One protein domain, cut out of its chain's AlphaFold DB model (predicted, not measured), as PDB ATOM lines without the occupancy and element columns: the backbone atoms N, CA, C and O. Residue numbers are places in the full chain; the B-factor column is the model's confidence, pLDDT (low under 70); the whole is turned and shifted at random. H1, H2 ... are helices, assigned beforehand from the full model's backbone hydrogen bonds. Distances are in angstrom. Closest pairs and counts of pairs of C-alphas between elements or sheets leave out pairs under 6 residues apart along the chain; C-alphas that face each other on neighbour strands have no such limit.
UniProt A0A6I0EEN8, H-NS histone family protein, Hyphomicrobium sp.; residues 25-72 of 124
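What this domain is: This is residues 25 to 72 of the 124 residues of the protein "H-NS histone family protein" of Hyphomicrobium sp. (UniProt A0A6I0EEN8). One long helix, H1, makes a rod, and at its far end the printed part folds back through residues 63 to 66 so that the short helix H2 packs on the last turns of H1 as a small foot. Most of H1 stands free. The printed part has 48 residues with two named helices, H1 then H2, and no named strand, and its class is all helix. It is extended, with a radius of gyration of the C-alphas of 18.3 A and spans of 57 by 18 by 8 A.

Where its parts are: H1, residues 27 to 62, begins with C-alpha 27 at (146.650, 189.161, 212.615) and measures 52.3 A from first to last C-alpha. H2, residues 67 to 70, ends with C-alpha 70 at (150.698, 184.512, 261.044).

How they stand to each other: Residues 34 to 52 of H1 stand free. H1 touches H2 with residues 56 to 60 alone; the closest C-alphas, those of Ala 60 and Leu 67, are 6.3 A apart. In H1 every O i to N i+4 pair is within hydrogen-bond range; H2 is too short for such a pair.

The domain as a whole: The C-alphas farthest apart, those of Thr 26 and Gly 64, are 56.8 A apart. The printed part has no cut, and the link from H1 to H2 is tight. The mean pLDDT of the printed part is 84.9, and residue 72 is under 70.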
ATOM      1  N   MET A  25     147.506 196.685 212.200       79.75
ATOM      2  CA  MET A  25     148.362 195.513 212.365       79.75
ATOM      3  C   MET A  25     147.732 194.279 211.722       79.75
ATOM      4  O   MET A  25     146.520 194.062 211.768       79.75
ATOM      5  N   THR A  26     148.566 193.428 211.137       89.81
ATOM      6  CA  THR A  26     148.121 192.117 210.662       89.81
ATOM      7  C   THR A  26     147.798 191.192 211.840       89.81
ATOM      8  O   THR A  26     148.254 191.393 212.965       89.81
ATOM      9  N   TYR A  27     147.023 190.136 211.584       85.06
ATOM     10  CA  TYR A  27     146.650 189.161 212.615       85.06
ATOM     11  C   TYR A  27     147.865 188.546 213.340       85.06
ATOM     12  O   TYR A  27     147.842 188.390 214.560       85.06
ATOM     13  N   ASP A  28     148.935 188.235 212.601       83.31
ATOM     14  CA  ASP A  28     150.174 187.672 213.156       83.31
ATOM     15  C   ASP A  28     150.889 188.668 214.091       83.31
ATOM     16  O   ASP A  28     151.320 188.314 215.189       83.31
ATOM     17  N   GLU A  29     150.915 189.950 213.713       82.31
ATOM     18  CA  GLU A  29     151.494 191.026 214.526       82.31
ATOM     19  C   GLU A  29     150.696 191.270 215.817       82.31
ATOM     20  O   GLU A  29     151.286 191.451 216.885       82.31
ATOM     21  N   LEU A  30     149.361 191.208 215.750       85.44
ATOM     22  CA  LEU A  30     148.489 191.303 216.925       85.44
ATOM     23  C   LEU A  30     148.699 190.133 217.894       85.44
ATOM     24  O   LEU A  30     148.731 190.335 219.110       85.44
ATOM     25  N   LEU A  31     148.876 188.917 217.370       88.94
ATOM     26  CA  LEU A  31     149.157 187.736 218.184       88.94
ATOM     27  C   LEU A  31     150.499 187.870 218.915       88.94
ATOM     28  O   LEU A  31     150.585 187.584 220.111       88.94
ATOM     29  N   PHE A  32     151.528 188.365 218.226       87.31
ATOM     30  CA  PHE A  32     152.836 188.606 218.827       87.31
ATOM     31  C   PHE A  32     152.789 189.701 219.902       87.31
ATOM     32  O   PHE A  32     153.378 189.546 220.976       87.31
ATOM     33  N   LEU A  33     152.054 190.792 219.655       87.81
ATOM     34  CA  LEU A  33     151.846 191.855 220.639       87.81
ATOM     35  C   LEU A  33     151.149 191.320 221.893       87.81
ATOM     36  O   LEU A  33     151.628 191.569 223.000       87.81
ATOM     37  N   LYS A  34     150.080 190.530 221.726       88.19
ATOM     38  CA  LYS A  34     149.406 189.843 222.833       88.19
ATOM     39  C   LYS A  34     150.390 188.986 223.627       88.19
ATOM     40  O   LYS A  34     150.483 189.152 224.837       88.19
ATOM     41  N   GLN A  35     151.155 188.124 222.956       91.06
ATOM     42  CA  GLN A  35     152.129 187.259 223.621       91.06
ATOM     43  C   GLN A  35     153.151 188.069 224.426       91.06
ATOM     44  O   GLN A  35     153.498 187.689 225.543       91.06
ATOM     45  N   ARG A  36     153.624 189.200 223.897       86.12
ATOM     46  CA  ARG A  36     154.575 190.053 224.614       86.12
ATOM     47  C   ARG A  36     153.951 190.728 225.832       86.12
ATOM     48  O   ARG A  36     154.601 190.803 226.868       86.12
ATOM     49  N   VAL A  37     152.708 191.194 225.718       90.38
ATOM     50  CA  VAL A  37     151.956 191.749 226.851       90.38
ATOM     51  C   VAL A  37     151.739 190.683 227.922       90.38
ATOM     52  O   VAL A  37     151.993 190.963 229.086       90.38
ATOM     53  N   ASP A  38     151.356 189.459 227.554       87.75
ATOM     54  CA  ASP A  38     151.225 188.341 228.498       87.75
ATOM     55  C   ASP A  38     152.546 188.041 229.224       87.75
ATOM     56  O   ASP A  38     152.550 187.849 230.438       87.75
ATOM     57  N   GLN A  39     153.679 188.042 228.513       85.50
ATOM     58  CA  GLN A  39     154.997 187.852 229.131       85.50
ATOM     59  C   GLN A  39     155.354 188.984 230.106       85.50
ATOM     60  O   GLN A  39     155.818 188.716 231.213       85.50
ATOM     61  N   GLU A  40     155.104 190.240 229.730       85.81
ATOM     62  CA  GLU A  40     155.329 191.391 230.609       85.81
ATOM     63  C   GLU A  40     154.405 191.374 231.831       85.81
ATOM     64  O   GLU A  40     154.844 191.685 232.935       85.81
ATOM     65  N   LEU A  41     153.137 190.995 231.656       84.19
ATOM     66  CA  LEU A  41     152.175 190.864 232.748       84.19
ATOM     67  C   LEU A  41     152.566 189.740 233.707       84.19
ATOM     68  O   LEU A  41     152.501 189.947 234.915       84.19
ATOM     69  N   ALA A  42     153.010 188.591 233.196       84.56
ATOM     70  CA  ALA A  42     153.517 187.504 234.029       84.56
ATOM     71  C   ALA A  42     154.733 187.967 234.844       84.56
ATOM     72  O   ALA A  42     154.717 187.897 236.071       84.56
ATOM     73  N   GLY A  43     155.738 188.555 234.183       82.19
ATOM     74  CA  GLY A  43     156.941 189.048 234.857       82.19
ATOM     75  C   GLY A  43     156.655 190.132 235.901       82.19
ATOM     76  O   GLY A  43     157.224 190.105 236.994       82.19
ATOM     77  N   ARG A  44     155.748 191.071 235.604       84.81
ATOM     78  CA  ARG A  44     155.330 192.112 236.557       84.81
ATOM     79  C   ARG A  44     154.518 191.539 237.711       84.81
ATOM     80  O   ARG A  44     154.789 191.908 238.847       84.81
ATOM     81  N   GLY A  45     153.602 190.609 237.451       83.56
ATOM     82  CA  GLY A  45     152.812 189.950 238.489       83.56
ATOM     83  C   GLY A  45     153.679 189.180 239.486       83.56
ATOM     84  O   GLY A  45     153.495 189.314 240.697       83.56
ATOM     85  N   ASP A  46     154.678 188.439 239.000       79.50
ATOM     86  CA  ASP A  46     155.659 187.768 239.857       79.50
ATOM     87  C   ASP A  46     156.475 188.772 240.684       79.50
ATOM     88  O   ASP A  46     156.647 188.584 241.891       79.50
ATOM     89  N   ALA A  47     156.940 189.862 240.068       85.38
ATOM     90  CA  ALA A  47     157.696 190.904 240.761       85.38
ATOM     91  C   ALA A  47     156.862 191.616 241.842       85.38
ATOM     92  O   ALA A  47     157.344 191.820 242.957       85.38
ATOM     93  N   GLU A  48     155.603 191.953 241.554       89.44
ATOM     94  CA  GLU A  48     154.681 192.560 242.519       89.44
ATOM     95  C   GLU A  48     154.377 191.613 243.684       89.44
ATOM     96  O   GLU A  48     154.390 192.032 244.846       89.44
ATOM     97  N   LEU A  49     154.174 190.322 243.403       84.69
ATOM     98  CA  LEU A  49     153.956 189.311 244.432       84.69
ATOM     99  C   LEU A  49     155.187 189.145 245.334       84.69
ATOM    100  O   LEU A  49     155.033 189.013 246.549       84.69
ATOM    101  N   GLN A  50     156.399 189.148 244.771       82.12
ATOM    102  CA  GLN A  50     157.630 189.091 245.565       82.12
ATOM    103  C   GLN A  50     157.796 190.341 246.428       82.12
ATOM    104  O   GLN A  50     157.967 190.216 247.640       82.12
ATOM    105  N   ALA A  51     157.610 191.531 245.855       91.38
ATOM    106  CA  ALA A  51     157.679 192.780 246.604       91.38
ATOM    107  C   ALA A  51     156.650 192.828 247.751       91.38
ATOM    108  O   ALA A  51     156.937 193.335 248.837       91.38
ATOM    109  N   LEU A  52     155.446 192.281 247.545       91.00
ATOM    110  CA  LEU A  52     154.439 192.148 248.597       91.00
ATOM    111  C   LEU A  52     154.887 191.170 249.692       91.00
ATOM    112  O   LEU A  52     154.774 191.493 250.874       91.00
ATOM    113  N   LYS A  53     155.419 189.999 249.322       85.56
ATOM    114  CA  LYS A  53     155.958 189.020 250.280       85.56
ATOM    115  C   LYS A  53     157.065 189.629 251.134       85.56
ATOM    116  O   LYS A  53     157.026 189.483 252.351       85.56
ATOM    117  N   GLU A  54     158.006 190.346 250.528       89.25
ATOM    118  CA  GLU A  54     159.088 191.028 251.245       89.25
ATOM    119  C   GLU A  54     158.544 192.045 252.252       89.25
ATOM    120  O   GLU A  54     158.927 192.022 253.423       89.25
ATOM    121  N   LYS A  55     157.580 192.880 251.844       90.25
ATOM    122  CA  LYS A  55     156.907 193.819 252.756       90.25
ATOM    123  C   LYS A  55     156.234 193.100 253.925       90.25
ATOM    124  O   LYS A  55     156.378 193.534 255.065       90.25
ATOM    125  N   LEU A  56     155.529 191.998 253.665       89.62
ATOM    126  CA  LEU A  56     154.873 191.209 254.711       89.62
ATOM    127  C   LEU A  56     155.884 190.610 255.694       89.62
ATOM    128  O   LEU A  56     155.645 190.645 256.898       89.62
ATOM    129  N   ILE A  57     157.022 190.111 255.206       88.25
ATOM    130  CA  ILE A  57     158.105 189.588 256.052       88.25
ATOM    131  C   ILE A  57     158.660 190.689 256.958       88.25
ATOM    132  O   ILE A  57     158.842 190.462 258.151       88.25
ATOM    133  N   LEU A  58     158.909 191.884 256.415       90.06
ATOM    134  CA  LEU A  58     159.422 193.015 257.190       90.06
ATOM    135  C   LEU A  58     158.453 193.427 258.299       90.06
ATOM    136  O   LEU A  58     158.872 193.585 259.445       90.06
ATOM    137  N   ILE A  59     157.165 193.555 257.973       90.81
ATOM    138  CA  ILE A  59     156.128 193.920 258.946       90.81
ATOM    139  C   ILE A  59     156.006 192.841 260.029       90.81
ATOM    140  O   ILE A  59     155.982 193.173 261.211       90.81
ATOM    141  N   ALA A  60     155.971 191.562 259.645       88.06
ATOM    142  CA  ALA A  60     155.885 190.453 260.591       88.06
ATOM    143  C   ALA A  60     157.085 190.449 261.551       88.06
ATOM    144  O   ALA A  60     156.907 190.484 262.772       88.06
ATOM    145  N   ASN A  61     158.306 190.518 261.010       86.50
ATOM    146  CA  ASN A  61     159.535 190.511 261.802       86.50
ATOM    147  C   ASN A  61     159.627 191.718 262.745       86.50
ATOM    148  O   ASN A  61     160.085 191.569 263.876       86.50
ATOM    149  N   ALA A  62     159.166 192.899 262.319       87.75
ATOM    150  CA  ALA A  62     159.133 194.094 263.165       87.75
ATOM    151  C   ALA A  62     158.219 193.933 264.392       87.75
ATOM    152  O   ALA A  62     158.433 194.594 265.404       87.75
ATOM    153  N   GLN A  63     157.219 193.052 264.318       88.38
ATOM    154  CA  GLN A  63     156.325 192.711 265.426       88.38
ATOM    155  C   GLN A  63     156.762 191.437 266.171       88.38
ATOM    156  O   GLN A  63     156.026 190.935 267.016       88.38
ATOM    157  N   GLY A  64     157.950 190.899 265.868       84.56
ATOM    158  CA  GLY A  64     158.460 189.668 266.478       84.56
ATOM    159  C   GLY A  64     157.734 188.398 266.027       84.56
ATOM    160  O   GLY A  64     157.825 187.377 266.706       84.56
ATOM    161  N   LEU A  65     157.013 188.449 264.905       81.00
ATOM    162  CA  LEU A  65     156.253 187.332 264.344       81.00
ATOM    163  C   LEU A  65     156.925 186.827 263.062       81.00
ATOM    164  O   LEU A  65     157.375 187.615 262.233       81.00
ATOM    165  N   SER A  66     156.960 185.513 262.845       80.44
ATOM    166  CA  SER A  66     157.270 184.960 261.525       80.44
ATOM    167  C   SER A  66     156.004 184.903 260.669       80.44
ATOM    168  O   SER A  66     154.896 184.745 261.184       80.44
ATOM    169  N   LEU A  67     156.147 184.908 259.338       75.50
ATOM    170  CA  LEU A  67     155.030 184.573 258.440       75.50
ATOM    171  C   LEU A  67     154.388 183.224 258.797       75.50
ATOM    172  O   LEU A  67     153.188 183.031 258.629       75.50
ATOM    173  N   ILE A  68     155.185 182.287 259.307       79.06
ATOM    174  CA  ILE A  68     154.708 180.967 259.715       79.06
ATOM    175  C   ILE A  68     153.782 181.057 260.938       79.06
ATOM    176  O   ILE A  68     152.804 180.313 260.994       79.06
ATOM    177  N   ASP A  69     154.026 182.004 261.848       76.50
ATOM    178  CA  ASP A  69     153.164 182.273 263.004       76.50
ATOM    179  C   ASP A  69     151.848 182.951 262.590       76.50
ATOM    180  O   ASP A  69     150.799 182.659 263.159       76.50
ATOM    181  N   LEU A  70     151.880 183.805 261.558       70.00
ATOM    182  CA  LEU A  70     150.698 184.512 261.044       70.00
ATOM    183  C   LEU A  70     149.756 183.612 260.233       70.00
ATOM    184  O   LEU A  70     148.539 183.745 260.331       70.00
ATOM    185  N   PHE A  71     150.305 182.696 259.433       77.38
ATOM    186  CA  PHE A  71     149.532 181.845 258.519       77.38
ATOM    187  C   PHE A  71     149.369 180.398 259.013       77.38
ATOM    188  O   PHE A  71     148.933 179.530 258.258       77.38
ATOM    189  N   GLY A  72     149.709 180.119 260.278       67.81
ATOM    190  CA  GLY A  72     149.478 178.812 260.905       67.81
ATOM    191  C   GLY A  72     150.303 177.672 260.299       67.81
ATOM    192  O   GLY A  72     149.887 176.511 260.326       67.81
TER     193      GLY A  72